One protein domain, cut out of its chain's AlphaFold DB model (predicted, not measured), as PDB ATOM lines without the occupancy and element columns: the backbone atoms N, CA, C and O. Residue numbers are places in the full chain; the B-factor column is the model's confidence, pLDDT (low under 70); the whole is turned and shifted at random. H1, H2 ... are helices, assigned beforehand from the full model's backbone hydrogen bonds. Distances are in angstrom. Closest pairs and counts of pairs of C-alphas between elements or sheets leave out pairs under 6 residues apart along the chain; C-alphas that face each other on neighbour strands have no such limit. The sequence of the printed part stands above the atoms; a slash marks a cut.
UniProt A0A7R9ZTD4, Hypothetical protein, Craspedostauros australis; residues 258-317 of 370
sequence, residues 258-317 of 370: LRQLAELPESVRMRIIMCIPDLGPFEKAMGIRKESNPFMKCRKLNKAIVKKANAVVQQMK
ATOM      1  N   LEU A 258     126.394 124.200 100.580       89.56
ATOM      2  CA  LEU A 258     124.982 124.244 100.155       89.56
ATOM      3  C   LEU A 258     124.379 122.849  99.924       89.56
ATOM      4  O   LEU A 258     123.180 122.667 100.123       89.56
ATOM      5  N   ARG A 259     125.206 121.869  99.534       91.56
ATOM      6  CA  ARG A 259     124.801 120.470  99.378       91.56
ATOM      7  C   ARG A 259     124.507 119.814 100.731       91.56
ATOM      8  O   ARG A 259     123.386 119.369 100.926       91.56
ATOM      9  N   GLN A 260     125.457 119.842 101.670       92.75
ATOM     10  CA  GLN A 260     125.248 119.308 103.027       92.75
ATOM     11  C   GLN A 260     124.069 119.995 103.727       92.75
ATOM     12  O   GLN A 260     123.277 119.339 104.393       92.75
ATOM     13  N   LEU A 261     123.918 121.311 103.541       93.94
ATOM     14  CA  LEU A 261     122.780 122.054 104.070       93.94
ATOM     15  C   LEU A 261     121.458 121.572 103.455       93.94
ATOM     16  O   LEU A 261     120.494 121.429 104.193       93.94
ATOM     17  N   ALA A 262     121.398 121.297 102.147       96.00
ATOM     18  CA  ALA A 262     120.204 120.766 101.483       96.00
ATOM     19  C   ALA A 262     119.878 119.306 101.863       96.00
ATOM     20  O   ALA A 262     118.701 118.954 101.916       96.00
ATOM     21  N   GLU A 263     120.895 118.488 102.153       96.06
ATOM     22  CA  GLU A 263     120.768 117.083 102.577       96.06
ATOM     23  C   GLU A 263     120.157 116.931 103.991       96.06
ATOM     24  O   GLU A 263     119.613 115.876 104.312       96.06
ATOM     25  N   LEU A 264     120.168 117.982 104.827       96.12
ATOM     26  CA  LEU A 264     119.489 117.985 106.134       96.12
ATOM     27  C   LEU A 264     117.947 118.009 106.003       96.12
ATOM     28  O   LEU A 264     117.423 118.629 105.070       96.12
ATOM     29  N   PRO A 265     117.189 117.444 106.971       97.75
ATOM     30  CA  PRO A 265     115.726 117.541 107.015       97.75
ATOM     31  C   PRO A 265     115.221 118.990 107.038       97.75
ATOM     32  O   PRO A 265     115.832 119.859 107.661       97.75
ATOM     33  N   GLU A 266     114.069 119.261 106.415       96.25
ATOM     34  CA  GLU A 266     113.550 120.631 106.261       96.25
ATOM     35  C   GLU A 266     113.364 121.374 107.592       96.25
ATOM     36  O   GLU A 266     113.707 122.550 107.681       96.25
ATOM     37  N   SER A 267     112.903 120.694 108.643       97.12
ATOM     38  CA  SER A 267     112.776 121.262 109.992       97.12
ATOM     39  C   SER A 267     114.113 121.759 110.558       97.12
ATOM     40  O   SER A 267     114.166 122.817 111.188       97.12
ATOM     41  N   VAL A 268     115.207 121.041 110.283       97.25
ATOM     42  CA  VAL A 268     116.572 121.412 110.685       97.25
ATOM     43  C   VAL A 268     117.082 122.568 109.824       97.25
ATOM     44  O   VAL A 268     117.572 123.555 110.371       97.25
ATOM     45  N   ARG A 269     116.902 122.507 108.494       96.19
ATOM     46  CA  ARG A 269     117.284 123.601 107.577       96.19
ATOM     47  C   ARG A 269     116.580 124.906 107.933       96.19
ATOM     48  O   ARG A 269     117.231 125.939 108.038       96.19
ATOM     49  N   MET A 270     115.269 124.857 108.163       96.94
ATOM     50  CA  MET A 270     114.476 126.019 108.563       96.94
ATOM     51  C   MET A 270     114.935 126.575 109.912       96.94
ATOM     52  O   MET A 270     115.064 127.789 110.030       96.94
ATOM     53  N   ARG A 271     115.252 125.727 110.906       96.38
ATOM     54  CA  ARG A 271     115.814 126.192 112.187       96.38
ATOM     55  C   ARG A 271     117.156 126.904 111.989       96.38
ATOM     56  O   ARG A 271     117.315 128.003 112.502       96.38
ATOM     57  N   ILE A 272     118.073 126.335 111.202       95.56
ATOM     58  CA  ILE A 272     119.364 126.970 110.874       95.56
ATOM     59  C   ILE A 272     119.143 128.331 110.198       95.56
ATOM     60  O   ILE A 272     119.747 129.314 110.610       95.56
ATOM     61  N   ILE A 273     118.254 128.408 109.202       95.69
ATOM     62  CA  ILE A 273     117.973 129.645 108.457       95.69
ATOM     63  C   ILE A 273     117.348 130.720 109.364       95.69
ATOM     64  O   ILE A 273     117.753 131.875 109.287       95.69
ATOM     65  N   MET A 274     116.415 130.357 110.252       96.06
ATOM     66  CA  MET A 274     115.797 131.298 111.203       96.06
ATOM     67  C   MET A 274     116.765 131.797 112.290       96.06
ATOM     68  O   MET A 274     116.514 132.839 112.885       96.06
ATOM     69  N   CYS A 275     117.869 131.087 112.547       95.81
ATOM     70  CA  CYS A 275     118.918 131.518 113.476       95.81
ATOM     71  C   CYS A 275     119.982 132.437 112.839       95.81
ATOM     72  O   CYS A 275     120.881 132.886 113.548       95.81
ATOM     73  N   ILE A 276     119.917 132.723 111.532       94.31
ATOM     74  CA  ILE A 276     120.828 133.670 110.871       94.31
ATOM     75  C   ILE A 276     120.205 135.079 110.936       94.31
ATOM     76  O   ILE A 276     119.135 135.280 110.359       94.31
ATOM     77  N   PRO A 277     120.850 136.069 111.588       92.19
ATOM     78  CA  PRO A 277     120.245 137.384 111.821       92.19
ATOM     79  C   PRO A 277     120.099 138.230 110.547       92.19
ATOM     80  O   PRO A 277     119.147 138.997 110.439       92.19
ATOM     81  N   ASP A 278     120.999 138.074 109.567       94.94
ATOM     82  CA  ASP A 278     120.879 138.714 108.253       94.94
ATOM     83  C   ASP A 278     120.891 137.688 107.112       94.94
ATOM     84  O   ASP A 278     121.899 137.045 106.806       94.94
ATOM     85  N   LEU A 279     119.741 137.562 106.448       94.81
ATOM     86  CA  LEU A 279     119.555 136.736 105.255       94.81
ATOM     87  C   LEU A 279     119.781 137.504 103.939       94.81
ATOM     88  O   LEU A 279     119.769 136.883 102.879       94.81
ATOM     89  N   GLY A 280     120.002 138.821 103.964       94.75
ATOM     90  CA  GLY A 280     120.196 139.664 102.778       94.75
ATOM     91  C   GLY A 280     121.335 139.217 101.845       94.75
ATOM     92  O   GLY A 280     121.119 139.138 100.629       94.75
ATOM     93  N   PRO A 281     122.527 138.849 102.359       95.00
ATOM     94  CA  PRO A 281     123.605 138.275 101.555       95.00
ATOM     95  C   PRO A 281     123.192 136.966 100.873       95.00
ATOM     96  O   PRO A 281     123.502 136.757  99.698       95.00
ATOM     97  N   PHE A 282     122.431 136.115 101.572       92.88
ATOM     98  CA  PHE A 282     121.886 134.877 101.017       92.88
ATOM     99  C   PHE A 282     120.817 135.147  99.950       92.88
ATOM    100  O   PHE A 282     120.871 134.535  98.889       92.88
ATOM    101  N   GLU A 283     119.891 136.089 100.155       95.44
ATOM    102  CA  GLU A 283     118.918 136.492  99.127       95.44
ATOM    103  C   GLU A 283     119.616 136.945  97.842       95.44
ATOM    104  O   GLU A 283     119.294 136.453  96.756       95.44
ATOM    105  N   LYS A 284     120.621 137.825  97.972       95.81
ATOM    106  CA  LYS A 284     121.402 138.353  96.845       95.81
ATOM    107  C   LYS A 284     122.169 137.243  96.120       95.81
ATOM    108  O   LYS A 284     122.097 137.161  94.897       95.81
ATOM    109  N   ALA A 285     122.842 136.354  96.853       94.25
ATOM    110  CA  ALA A 285     123.568 135.218  96.277       94.25
ATOM    111  C   ALA A 285     122.644 134.160  95.636       94.25
ATOM    112  O   ALA A 285     123.060 133.416  94.742       94.25
ATOM    113  N   MET A 286     121.386 134.072  96.077       95.12
ATOM    114  CA  MET A 286     120.408 133.093  95.595       95.12
ATOM    115  C   MET A 286     119.445 133.642  94.531       95.12
ATOM    116  O   MET A 286     118.738 132.846  93.917       95.12
ATOM    117  N   GLY A 287     119.457 134.953  94.261       95.25
ATOM    118  CA  GLY A 287     118.584 135.604  93.276       95.25
ATOM    119  C   GLY A 287     117.135 135.767  93.751       95.25
ATOM    120  O   GLY A 287     116.209 135.752  92.943       95.25
ATOM    121  N   ILE A 288     116.921 135.867  95.066       95.88
ATOM    122  CA  ILE A 288     115.589 135.947  95.676       95.88
ATOM    123  C   ILE A 288     115.162 137.418  95.758       95.88
ATOM    124  O   ILE A 288     115.933 138.275  96.187       95.88
ATOM    125  N   ARG A 289     113.921 137.721  95.354       94.94
ATOM    126  CA  ARG A 289     113.318 139.047  95.574       94.94
ATOM    127  C   ARG A 289     113.090 139.253  97.074       94.94
ATOM    128  O   ARG A 289     112.484 138.383  97.694       94.94
ATOM    129  N   LYS A 290     113.524 140.403  97.607       93.69
ATOM    130  CA  LYS A 290     113.347 140.783  99.019       93.69
ATOM    131  C   LYS A 290     111.896 140.595  99.468       93.69
ATOM    132  O   LYS A 290     110.987 141.084  98.800       93.69
ATOM    133  N   GLU A 291     111.695 139.956 100.617       94.12
ATOM    134  CA  GLU A 291     110.382 139.848 101.268       94.12
ATOM    135  C   GLU A 291     110.356 140.566 102.619       94.12
ATOM    136  O   GLU A 291     111.333 140.535 103.367       94.12
ATOM    137  N   SER A 292     109.211 141.172 102.946       94.19
ATOM    138  CA  SER A 292     108.947 141.782 104.256       94.19
ATOM    139  C   SER A 292     108.672 140.741 105.346       94.19
ATOM    140  O   SER A 292     109.094 140.915 106.484       94.19
ATOM    141  N   ASN A 293     107.986 139.643 105.012       95.62
ATOM    142  CA  ASN A 293     107.657 138.584 105.964       95.62
ATOM    143  C   ASN A 293     108.862 137.633 106.165       95.62
ATOM    144  O   ASN A 293     109.243 136.936 105.216       95.62
ATOM    145  N   PRO A 294     109.441 137.532 107.381       92.00
ATOM    146  CA  PRO A 294     110.652 136.747 107.619       92.00
ATOM    147  C   PRO A 294     110.433 135.231 107.497       92.00
ATOM    148  O   PRO A 294     111.353 134.509 107.115       92.00
ATOM    149  N   PHE A 295     109.226 134.718 107.750       94.56
ATOM    150  CA  PHE A 295     108.938 133.289 107.606       94.56
ATOM    151  C   PHE A 295     108.841 132.875 106.130       94.56
ATOM    152  O   PHE A 295     109.395 131.847 105.727       94.56
ATOM    153  N   MET A 296     108.206 133.709 105.299       96.00
ATOM    154  CA  MET A 296     108.168 133.518 103.843       96.00
ATOM    155  C   MET A 296     109.571 133.630 103.236       96.00
ATOM    156  O   MET A 296     109.983 132.732 102.498       96.00
ATOM    157  N   LYS A 297     110.352 134.624 103.681       95.00
ATOM    158  CA  LYS A 297     111.777 134.795 103.368       95.00
ATOM    159  C   LYS A 297     112.583 133.516 103.633       95.00
ATOM    160  O   LYS A 297     113.264 133.013 102.736       95.00
ATOM    161  N   CYS A 298     112.441 132.930 104.828       96.38
ATOM    162  CA  CYS A 298     113.087 131.663 105.190       96.38
ATOM    163  C   CYS A 298     112.637 130.501 104.287       96.38
ATOM    164  O   CYS A 298     113.479 129.754 103.782       96.38
ATOM    165  N   ARG A 299     111.329 130.366 104.015       96.81
ATOM    166  CA  ARG A 299     110.785 129.325 103.120       96.81
ATOM    167  C   ARG A 299     111.284 129.460 101.678       96.81
ATOM    168  O   ARG A 299     111.658 128.451 101.075       96.81
ATOM    169  N   LYS A 300     111.339 130.675 101.118       97.19
ATOM    170  CA  LYS A 300     111.894 130.915  99.773       97.19
ATOM    171  C   LYS A 300     113.385 130.602  99.717       97.19
ATOM    172  O   LYS A 300     113.819 129.968  98.755       97.19
ATOM    173  N   LEU A 301     114.147 130.961 100.752       96.81
ATOM    174  CA  LEU A 301     115.571 130.639 100.833       96.81
ATOM    175  C   LEU A 301     115.821 129.126 100.939       96.81
ATOM    176  O   LEU A 301     116.611 128.597 100.162       96.81
ATOM    177  N   ASN A 302     115.088 128.408 101.794       97.25
ATOM    178  CA  ASN A 302     115.108 126.941 101.872       97.25
ATOM    179  C   ASN A 302     114.821 126.289 100.499       97.25
ATOM    180  O   ASN A 302     115.610 125.469 100.023       97.25
ATOM    181  N   LYS A 303     113.758 126.721  99.800       97.75
ATOM    182  CA  LYS A 303     113.425 126.229  98.448       97.75
ATOM    183  C   LYS A 303     114.522 126.542  97.419       97.75
ATOM    184  O   LYS A 303     114.810 125.711  96.557       97.75
ATOM    185  N   ALA A 304     115.156 127.711  97.504       97.44
ATOM    186  CA  ALA A 304     116.253 128.101  96.619       97.44
ATOM    187  C   ALA A 304     117.543 127.301  96.884       97.44
ATOM    188  O   ALA A 304     118.209 126.907  95.927       97.44
ATOM    189  N   ILE A 305     117.877 127.031  98.154       96.19
ATOM    190  CA  ILE A 305     119.034 126.214  98.565       96.19
ATOM    191  C   ILE A 305     118.911 124.810  97.970       96.19
ATOM    192  O   ILE A 305     119.811 124.381  97.250       96.19
ATOM    193  N   VAL A 306     117.767 124.145  98.171       97.12
ATOM    194  CA  VAL A 306     117.504 122.817  97.593       97.12
ATOM    195  C   VAL A 306     117.543 122.863  96.061       97.12
ATOM    196  O   VAL A 306     118.179 122.010  95.445       97.12
ATOM    197  N   LYS A 307     116.954 123.890  95.419       97.19
ATOM    198  CA  LYS A 307     117.006 124.030  93.952       97.19
ATOM    199  C   LYS A 307     118.443 124.156  93.427       97.19
ATOM    200  O   LYS A 307     118.774 123.480  92.456       97.19
ATOM    201  N   LYS A 308     119.302 124.985  94.039       96.12
ATOM    202  CA  LYS A 308     120.707 125.114  93.602       96.12
ATOM    203  C   LYS A 308     121.534 123.866  93.916       96.12
ATOM    204  O   LYS A 308     122.319 123.462  93.066       96.12
ATOM    205  N   ALA A 309     121.349 123.238  95.077       95.25
ATOM    206  CA  ALA A 309     122.040 121.993  95.415       95.25
ATOM    207  C   ALA A 309     121.713 120.879  94.404       95.25
ATOM    208  O   ALA A 309     122.623 120.256  93.858       95.25
ATOM    209  N   ASN A 310     120.430 120.707  94.070       94.88
ATOM    210  CA  ASN A 310     119.993 119.737  93.066       94.88
ATOM    211  C   ASN A 310     120.507 120.085  91.661       94.88
ATOM    212  O   ASN A 310     120.926 119.183  90.943       94.88
ATOM    213  N   ALA A 311     120.551 121.370  91.283       94.75
ATOM    214  CA  ALA A 311     121.120 121.798  90.003       94.75
ATOM    215  C   ALA A 311     122.627 121.490  89.892       94.75
ATOM    216  O   ALA A 311     123.070 121.010  88.853       94.75
ATOM    217  N   VAL A 312     123.407 121.681  90.964       90.06
ATOM    218  CA  VAL A 312     124.832 121.290  91.003       90.06
ATOM    219  C   VAL A 312     124.986 119.769  90.892       90.06
ATOM    220  O   VAL A 312     125.826 119.291  90.135       90.06
ATOM    221  N   VAL A 313     124.144 118.990  91.581       89.56
ATOM    222  CA  VAL A 313     124.139 117.519  91.457       89.56
ATOM    223  C   VAL A 313     123.720 117.066  90.050       89.56
ATOM    224  O   VAL A 313     124.253 116.077  89.561       89.56
ATOM    225  N   GLN A 314     122.818 117.781  89.373       88.94
ATOM    226  CA  GLN A 314     122.453 117.516  87.976       88.94
ATOM    227  C   GLN A 314     123.583 117.876  87.004       88.94
ATOM    228  O   GLN A 314     123.870 117.086  86.114       88.94
ATOM    229  N   GLN A 315     124.285 118.996  87.205       85.44
ATOM    230  CA  GLN A 315     125.477 119.350  86.420       85.44
ATOM    231  C   GLN A 315     126.603 118.317  86.586       85.44
ATOM    232  O   GLN A 315     127.242 117.956  85.607       85.44
ATOM    233  N   MET A 316     126.791 117.769  87.793       78.88
ATOM    234  CA  MET A 316     127.717 116.653  88.053       78.88
ATOM    235  C   MET A 316     127.237 115.294  87.507       78.88
ATOM    236  O   MET A 316     128.007 114.338  87.510       78.88
ATOM    237  N   LYS A 317     125.973 115.188  87.078       74.25
ATOM    238  CA  LYS A 317     125.364 113.983  86.489       74.25
ATOM    239  C   LYS A 317     125.099 114.106  84.986       74.25
ATOM    240  O   LYS A 317     124.583 113.154  84.405       74.25
TER     241      LYS A 317
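What this domain is: This is residues 258 to 317 of the 370 residues of the protein "Hypothetical protein" of Craspedostauros australis (UniProt A0A7R9ZTD4). One long helix, H4, makes the long axis, and three short helices pack on it, H1 and H2 on one side and H3 on another. The 60 printed residues hold four named helices, H1 to H4 in chain order, and no named strand: all helix. The whole is compact, radius of gyration of the C-alphas 11.5 A, with an elongated outline of 37 by 23 by 15 A.

Where its parts are: Find C-alpha 258 at (124.982, 124.244, 100.155), where H1, residues 258 to 263, begins. H2 is residues 266 to 274, 12.0 A long, and H3 residues 280 to 286. H4, residues 294 to 315, runs 31.2 A to C-alpha 315 at (125.477, 119.350, 86.420).

How they stand to each other: Look first at H4, the hub. Its residues 305 to 310 alone touch H1, about perpendicular at 84 degrees; the closest C-alphas, of Arg 259 and Ala 309, are 5.1 A apart. Its residues 295 to 302 alone touch H2, at a steep tilt of 60 degrees, opposite ways; the closest C-alphas, of Ile 273 and Cys 298, are 6.2 A apart. Its residues 301 to 305 alone touch H3, at a shallow tilt of 32 degrees, the same way; the closest C-alphas, of Met 286 and Ala 304, are 6.6 A apart. H3 is apart from H1 and H2. In H1, H2, H3 and H4 every O i to N i+4 pair is within hydrogen-bond range.

The domain as a whole: The C-alphas farthest apart, of Ser 292 and Lys 317, are 36.9 A apart. The printed part has no cut, no link is long, and no printed residue is under 70 in pLDDT.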